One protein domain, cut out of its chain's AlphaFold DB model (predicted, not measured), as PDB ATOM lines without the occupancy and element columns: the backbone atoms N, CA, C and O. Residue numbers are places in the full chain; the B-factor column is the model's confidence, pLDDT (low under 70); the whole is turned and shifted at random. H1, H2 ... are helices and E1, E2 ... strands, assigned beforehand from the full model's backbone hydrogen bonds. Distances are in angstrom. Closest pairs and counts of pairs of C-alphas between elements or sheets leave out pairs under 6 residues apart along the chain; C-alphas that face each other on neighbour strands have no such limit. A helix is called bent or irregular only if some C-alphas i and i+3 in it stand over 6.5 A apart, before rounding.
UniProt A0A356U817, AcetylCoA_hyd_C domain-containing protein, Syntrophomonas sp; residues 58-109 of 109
ATOM      1  N   SER A  58      -3.247  51.428  39.473       75.00
ATOM      2  CA  SER A  58      -2.159  52.182  38.855       75.00
ATOM      3  C   SER A  58      -0.807  51.846  39.495       75.00
ATOM      4  O   SER A  58      -0.708  51.410  40.643       75.00
ATOM      5  N   ARG A  59       0.286  52.116  38.772       74.12
ATOM      6  CA  ARG A  59       1.656  51.885  39.268       74.12
ATOM      7  C   ARG A  59       1.976  52.642  40.566       74.12
ATOM      8  O   ARG A  59       2.854  52.193  41.308       74.12
ATOM      9  N   ASN A  60       1.293  53.755  40.829       75.69
ATOM     10  CA  ASN A  60       1.528  54.589  42.008       75.69
ATOM     11  C   ASN A  60       0.751  54.113  43.240       75.69
ATOM     12  O   ASN A  60       1.247  54.293  44.349       75.69
ATOM     13  N   ASP A  61      -0.395  53.459  43.049       76.50
ATOM     14  CA  ASP A  61      -1.277  53.056  44.153       76.50
ATOM     15  C   ASP A  61      -0.851  51.731  44.805       76.50
ATOM     16  O   ASP A  61      -1.229  51.432  45.935       76.50
ATOM     17  N   VAL A  62      -0.019  50.931  44.125       77.06
ATOM     18  CA  VAL A  62       0.478  49.661  44.677       77.06
ATOM     19  C   VAL A  62       1.535  49.911  45.754       77.06
ATOM     20  O   VAL A  62       2.684  50.265  45.453       77.06
ATOM     21  N   GLU A  63       1.168  49.641  47.008       81.25
ATOM     22  CA  GLU A  63       2.072  49.768  48.151       81.25
ATOM     23  C   GLU A  63       2.841  48.476  48.454       81.25
ATOM     24  O   GLU A  63       4.072  48.489  48.560       81.25
ATOM     25  N   TRP A  64       2.124  47.359  48.557       82.88
ATOM     26  CA  TRP A  64       2.669  46.058  48.924       82.88
ATOM     27  C   TRP A  64       2.256  44.987  47.929       82.88
ATOM     28  O   TRP A  64       1.118  44.942  47.472       82.88
ATOM     29  N   VAL A  65       3.200  44.100  47.631       80.88
ATOM     30  CA  VAL A  65       2.961  42.889  46.852       80.88
ATOM     31  C   VAL A  65       3.506  41.731  47.661       80.88
ATOM     32  O   VAL A  65       4.695  41.685  47.975       80.88
ATOM     33  N   VAL A  66       2.618  40.829  48.042       80.44
ATOM     34  CA  VAL A  66       2.951  39.582  48.734       80.44
ATOM     35  C   VAL A  66       2.964  38.474  47.690       80.44
ATOM     36  O   VAL A  66       2.383  38.654  46.641       80.44
ATOM     37  N   THR A  67       3.682  37.384  47.909       78.44
ATOM     38  CA  THR A  67       3.638  36.129  47.143       78.44
ATOM     39  C   THR A  67       4.079  35.016  48.095       78.44
ATOM     40  O   THR A  67       4.610  35.296  49.173       78.44
ATOM     41  N   GLU A  68       3.950  33.758  47.689       79.44
ATOM     42  CA  GLU A  68       4.512  32.614  48.424       79.44
ATOM     43  C   GLU A  68       6.042  32.676  48.597       79.44
ATOM     44  O   GLU A  68       6.584  32.142  49.561       79.44
ATOM     45  N   TYR A  69       6.740  33.394  47.713       79.88
ATOM     46  CA  TYR A  69       8.192  33.575  47.766       79.88
ATOM     47  C   TYR A  69       8.627  34.788  48.597       79.88
ATOM     48  O   TYR A  69       9.825  35.010  48.782       79.88
ATOM     49  N   GLY A  70       7.676  35.580  49.102       80.69
ATOM     50  CA  GLY A  70       7.943  36.709  49.985       80.69
ATOM     51  C   GLY A  70       7.067  37.927  49.721       80.69
ATOM     52  O   GLY A  70       6.247  37.962  48.805       80.69
ATOM     53  N   ALA A  71       7.272  38.960  50.535       82.06
ATOM     54  CA  ALA A  71       6.563  40.231  50.454       82.06
ATOM     55  C   ALA A  71       7.524  41.385  50.164       82.06
ATOM     56  O   ALA A  71       8.603  41.481  50.752       82.06
ATOM     57  N   ILE A  72       7.114  42.293  49.283       85.56
ATOM     58  CA  ILE A  72       7.860  43.505  48.955       85.56
ATOM     59  C   ILE A  72       6.991  44.744  49.100       85.56
ATOM     60  O   ILE A  72       5.843  44.795  48.665       85.56
ATOM     61  N   ARG A  73       7.604  45.796  49.637       86.12
ATOM     62  CA  ARG A  73       7.071  47.154  49.585       86.12
ATOM     63  C   ARG A  73       7.585  47.862  48.341       86.12
ATOM     64  O   ARG A  73       8.795  47.842  48.082       86.12
ATOM     65  N   LEU A  74       6.698  48.490  47.582       82.38
ATOM     66  CA  LEU A  74       7.007  49.199  46.340       82.38
ATOM     67  C   LEU A  74       6.955  50.731  46.476       82.38
ATOM     68  O   LEU A  74       7.420  51.436  45.572       82.38
ATOM     69  N   THR A  75       6.466  51.244  47.607       83.81
ATOM     70  CA  THR A  75       6.418  52.676  47.937       83.81
ATOM     71  C   THR A  75       7.780  53.342  47.763       83.81
ATOM     72  O   THR A  75       8.792  52.822  48.235       83.81
ATOM     73  N   ASN A  76       7.809  54.510  47.113       83.12
ATOM     74  CA  ASN A  76       9.002  55.354  46.955       83.12
ATOM     75  C   ASN A  76      10.226  54.665  46.320       83.12
ATOM     76  O   ASN A  76      11.358  55.131  46.465       83.12
ATOM     77  N   LYS A  77      10.034  53.554  45.597       81.31
ATOM     78  CA  LYS A  77      11.117  52.886  44.864       81.31
ATOM     79  C   LYS A  77      11.151  53.337  43.399       81.31
ATOM     80  O   LYS A  77      10.100  53.389  42.762       81.31
ATOM     81  N   PRO A  78      12.342  53.574  42.817       87.56
ATOM     82  CA  PRO A  78      12.466  53.818  41.384       87.56
ATOM     83  C   PRO A  78      12.083  52.562  40.592       87.56
ATOM     84  O   PRO A  78      12.250  51.440  41.082       87.56
ATOM     85  N   VAL A  79      11.634  52.746  39.348       86.00
ATOM     86  CA  VAL A  79      11.150  51.664  38.467       86.00
ATOM     87  C   VAL A  79      12.135  50.492  38.404       86.00
ATOM     88  O   VAL A  79      11.733  49.348  38.584       86.00
ATOM     89  N   SER A  80      13.435  50.759  38.277       87.25
ATOM     90  CA  SER A  80      14.469  49.718  38.224       87.25
ATOM     91  C   SER A  80      14.533  48.848  39.484       87.25
ATOM     92  O   SER A  80      14.626  47.623  39.396       87.25
ATOM     93  N   LYS A  81      14.438  49.450  40.678       89.12
ATOM     94  CA  LYS A  81      14.391  48.704  41.947       89.12
ATOM     95  C   LYS A  81      13.057  47.989  42.133       89.12
ATOM     96  O   LYS A  81      13.048  46.903  42.712       89.12
ATOM     97  N   ARG A  82      11.950  48.565  41.649       88.62
ATOM     98  CA  ARG A  82      10.625  47.925  41.679       88.62
ATOM     99  C   ARG A  82      10.629  46.648  40.850       88.62
ATOM    100  O   ARG A  82      10.295  45.600  41.384       88.62
ATOM    101  N   VAL A  83      11.099  46.717  39.605       88.56
ATOM    102  CA  VAL A  83      11.183  45.555  38.709       88.56
ATOM    103  C   VAL A  83      12.105  44.481  39.290       88.56
ATOM    104  O   VAL A  83      11.694  43.333  39.387       88.56
ATOM    105  N   LYS A  84      13.293  44.840  39.799       89.88
ATOM    106  CA  LYS A  84      14.178  43.875  40.486       89.88
ATOM    107  C   LYS A  84      13.514  43.216  41.700       89.88
ATOM    108  O   LYS A  84      13.669  42.018  41.901       89.88
ATOM    109  N   SER A  85      12.769  43.989  42.493       88.88
ATOM    110  CA  SER A  85      12.044  43.457  43.654       88.88
ATOM    111  C   SER A  85      10.936  42.492  43.217       88.88
ATOM    112  O   SER A  85      10.797  41.432  43.815       88.88
ATOM    113  N   LEU A  86      10.191  42.830  42.158       86.75
ATOM    114  CA  LEU A  86       9.123  41.995  41.596       86.75
ATOM    115  C   LEU A  86       9.654  40.680  41.027       86.75
ATOM    116  O   LEU A  86       9.074  39.631  41.269       86.75
ATOM    117  N   ILE A  87      10.787  40.718  40.328       89.50
ATOM    118  CA  ILE A  87      11.444  39.506  39.826       89.50
ATOM    119  C   ILE A  87      11.917  38.624  40.991       89.50
ATOM    120  O   ILE A  87      11.840  37.403  40.909       89.50
ATOM    121  N   GLY A  88      12.359  39.225  42.101       87.56
ATOM    122  CA  GLY A  88      12.792  38.490  43.293       87.56
ATOM    123  C   GLY A  88      11.679  37.693  43.982       87.56
ATOM    124  O   GLY A  88      11.953  36.617  44.506       87.56
ATOM    125  N   ILE A  89      10.437  38.188  43.953       85.56
ATOM    126  CA  ILE A  89       9.261  37.495  44.512       85.56
ATOM    127  C   ILE A  89       8.531  36.616  43.489       85.56
ATOM    128  O   ILE A  89       7.587  35.915  43.835       85.56
ATOM    129  N   ALA A  90       8.942  36.645  42.222       83.12
ATOM    130  CA  ALA A  90       8.366  35.782  41.204       83.12
ATOM    131  C   ALA A  90       8.799  34.320  41.397       83.12
ATOM    132  O   ALA A  90       9.857  34.032  41.978       83.12
ATOM    133  N   HIS A  91       7.989  33.412  40.853       83.12
ATOM    134  CA  HIS A  91       8.277  31.982  40.808       83.12
ATOM    135  C   HIS A  91       9.619  31.723  40.098       83.12
ATOM    136  O   HIS A  91       9.865  32.344  39.058       83.12
ATOM    137  N   PRO A  92      10.493  30.850  40.642       85.44
ATOM    138  CA  PRO A  92      11.867  30.656  40.168       85.44
ATOM    139  C   PRO A  92      11.960  30.401  38.659       85.44
ATOM    140  O   PRO A  92      12.755  31.060  37.995       85.44
ATOM    141  N   ASP A  93      11.080  29.558  38.119       84.62
ATOM    142  CA  ASP A  93      11.053  29.191  36.694       84.62
ATOM    143  C   ASP A  93      10.846  30.380  35.737       84.62
ATOM    144  O   ASP A  93      11.298  30.344  34.597       84.62
ATOM    145  N   PHE A  94      10.204  31.462  36.192       84.44
ATOM    146  CA  PHE A  94       9.885  32.629  35.357       84.44
ATOM    147  C   PHE A  94      10.851  33.803  35.559       84.44
ATOM    148  O   PHE A  94      10.758  34.820  34.864       84.44
ATOM    149  N   ARG A  95      11.795  33.709  36.505       86.38
ATOM    150  CA  ARG A  95      12.707  34.823  36.826       86.38
ATOM    151  C   ARG A  95      13.621  35.183  35.661       86.38
ATOM    152  O   ARG A  95      13.894  36.366  35.448       86.38
ATOM    153  N   ASP A  96      14.080  34.187  34.910       88.50
ATOM    154  CA  ASP A  96      14.989  34.394  33.781       88.50
ATOM    155  C   ASP A  96      14.291  35.087  32.610       88.50
ATOM    156  O   ASP A  96      14.820  36.060  32.060       88.50
ATOM    157  N   GLU A  97      13.066  34.666  32.294       87.44
ATOM    158  CA  GLU A  97      12.232  35.297  31.271       87.44
ATOM    159  C   GLU A  97      11.923  36.758  31.631       87.44
ATOM    160  O   GLU A  97      12.150  37.668  30.827       87.44
ATOM    161  N   LEU A  98      11.499  37.019  32.873       88.12
ATOM    162  CA  LEU A  98      11.202  38.374  33.341       88.12
ATOM    163  C   LEU A  98      12.446  39.275  33.341       88.12
ATOM    164  O   LEU A  98      12.359  40.446  32.967       88.12
ATOM    165  N   ASN A  99      13.617  38.745  33.706       89.12
ATOM    166  CA  ASN A  99      14.883  39.477  33.621       89.12
ATOM    167  C   ASN A  99      15.256  39.821  32.175       89.12
ATOM    168  O   ASN A  99      15.748  40.921  31.905       89.12
ATOM    169  N   PHE A 100      15.043  38.896  31.237       89.25
ATOM    170  CA  PHE A 100      15.278  39.142  29.819       89.25
ATOM    171  C   PHE A 100      14.354  40.245  29.282       89.25
ATOM    172  O   PHE A 100      14.832  41.206  28.674       89.25
ATOM    173  N   MET A 101      13.052  40.167  29.577       86.94
ATOM    174  CA  MET A 101      12.082  41.197  29.192       86.94
ATOM    175  C   MET A 101      12.417  42.563  29.802       86.94
ATOM    176  O   MET A 101      12.445  43.567  29.091       86.94
ATOM    177  N   ALA A 102      12.762  42.605  31.092       88.25
ATOM    178  CA  ALA A 102      13.105  43.841  31.791       88.25
ATOM    179  C   ALA A 102      14.340  44.544  31.205       88.25
ATOM    180  O   ALA A 102      14.377  45.776  31.145       88.25
ATOM    181  N   ARG A 103      15.338  43.776  30.743       87.31
ATOM    182  CA  ARG A 103      16.495  44.313  30.008       87.31
ATOM    183  C   ARG A 103      16.099  44.821  28.625       87.31
ATOM    184  O   ARG A 103      16.502  45.915  28.244       87.31
ATOM    185  N   LYS A 104      15.254  44.080  27.902       88.31
ATOM    186  CA  LYS A 104      14.738  44.483  26.583       88.31
ATOM    187  C   LYS A 104      13.945  45.796  26.639       88.31
ATOM    188  O   LYS A 104      14.033  46.600  25.717       88.31
ATOM    189  N   GLN A 105      13.196  46.025  27.716       82.06
ATOM    190  CA  GLN A 105      12.449  47.265  27.970       82.06
ATOM    191  C   GLN A 105      13.272  48.368  28.653       82.06
ATOM    192  O   GLN A 105      12.731  49.440  28.917       82.06
ATOM    193  N   LEU A 106      14.566  48.139  28.909       81.81
ATOM    194  CA  LEU A 106      15.487  49.093  29.540       81.81
ATOM    195  C   LEU A 106      15.077  49.526  30.963       81.81
ATOM    196  O   LEU A 106      15.478  50.588  31.438       81.81
ATOM    197  N   TRP A 107      14.300  48.708  31.679       80.75
ATOM    198  CA  TRP A 107      13.960  48.973  33.085       80.75
ATOM    199  C   TRP A 107      15.080  48.593  34.040       80.75
ATOM    200  O   TRP A 107      15.232  49.192  35.107       80.75
ATOM    201  N   ILE A 108      15.860  47.589  33.655       78.81
ATOM    202  CA  ILE A 108      17.077  47.188  34.341       78.81
ATOM    203  C   ILE A 108      18.223  47.473  33.381       78.81
ATOM    204  O   ILE A 108      18.256  46.929  32.278       78.81
ATOM    205  N   ARG A 109      19.122  48.353  33.816       66.56
ATOM    206  CA  ARG A 109      20.384  48.639  33.144       66.56
ATOM    207  C   ARG A 109      21.508  47.826  33.762       66.56
ATOM    208  O   ARG A 109      21.403  47.541  34.984       66.56
TER     209      ARG A 109
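This is residues 58 to 109 of the 109 residues of the protein "AcetylCoA_hyd_C domain-containing protein" of Syntrophomonas sp (UniProt A0A356U817). A small hairpin of two strands, E1 and E2, a helix H1 and a second helix H2 stand side by side in a row, with H1 in the middle. H1 packs on the strand hairpin, mainly beside E2, H2 packs on the other side of H1, and residues 105 to 109 turn back at the end of H2. The 52 residues printed include two named strands and two named helices, in the order E1, E2, H1, H2 along the printed part. The sheet has the order E1, E2 and is antiparallel; the class is mixed, helices and strands. The whole is compact, with a radius of gyration of the C-alphas of 10.9 A, and the C-alphas span 25 by 25 by 16 A along their three main axes.

The printed part begins at Ser 58, and residues 58 to 63 come before the first named element. E1 is residues 64 to 67, from Trp 64 with its C-alpha at (2.669, 46.058, 48.924) to Thr 67, 10.1 A from first to last C-alpha. Glu 68 and Tyr 69 make a tight link to E2, residues 70 to 73, which is 10.5 A long from the C-alpha of Gly 70 to that of Arg 73. A tight link of five residues, 74 to 78, leads to H1, residues 79 to 89, whose C-alpha 79 stands at (11.150, 51.664, 38.467) and which measures 15.5 A. Ala 90 and His 91 make the tight link to H2, residues 92 to 104, the longest helix by residues, 19.6 A from first to last C-alpha. H2 ends at C-alpha 104 at (14.738, 44.483, 26.583). H2 is irregular: C-alphas 93 and 96 are 7.1 A apart. Residues 105 to 109 follow it.

E1 and E2 are a hairpin of antiparallel neighbour strands, with 169 degrees between their N-to-C directions. The C-alphas of Val 66 and Ala 71 face each other at 4.1 A, and those of Trp 64 and Arg 73 at 4.6 A. Across the pair, N 65 and O 72 are within hydrogen-bond range at 2.9 A, and so are N 67 and O 70 at 2.8 A. Between E2 and H1 there are 5 pairs of C-alphas within 8 A, the closest being those of Gly 70 and Ile 89, 5.7 A apart. Between E1 and H1 there are 2 such pairs, the closest being those of Thr 67 and Ile 89, 6.4 A apart. H1 and H2 touch, with the C-alphas of Ile 87 and Arg 95 the closest at 5.7 A. They run opposite ways at a shallow tilt of 16 degrees and form a helical hairpin; the line of H2 is a rough one. H2 is apart from E1 and from E2. In H1 every O i to N i+4 pair is within hydrogen-bond range, while in H2 this holds for 7 of 9.

The two C-alphas farthest apart are those of Asn 76, in the link from E2 to H1, and Asp 93, in H2, at 28.2 A. The C-alphas of Ser 58 and Arg 109, the first and last printed residues, are 23.5 A apart, and Arg 109 is also the chain's last residue. The printed part has no cut, and there is no long link in it. The mean pLDDT of the printed part is 83.7, and one residue, Arg 109, is under 70 in this predicted model.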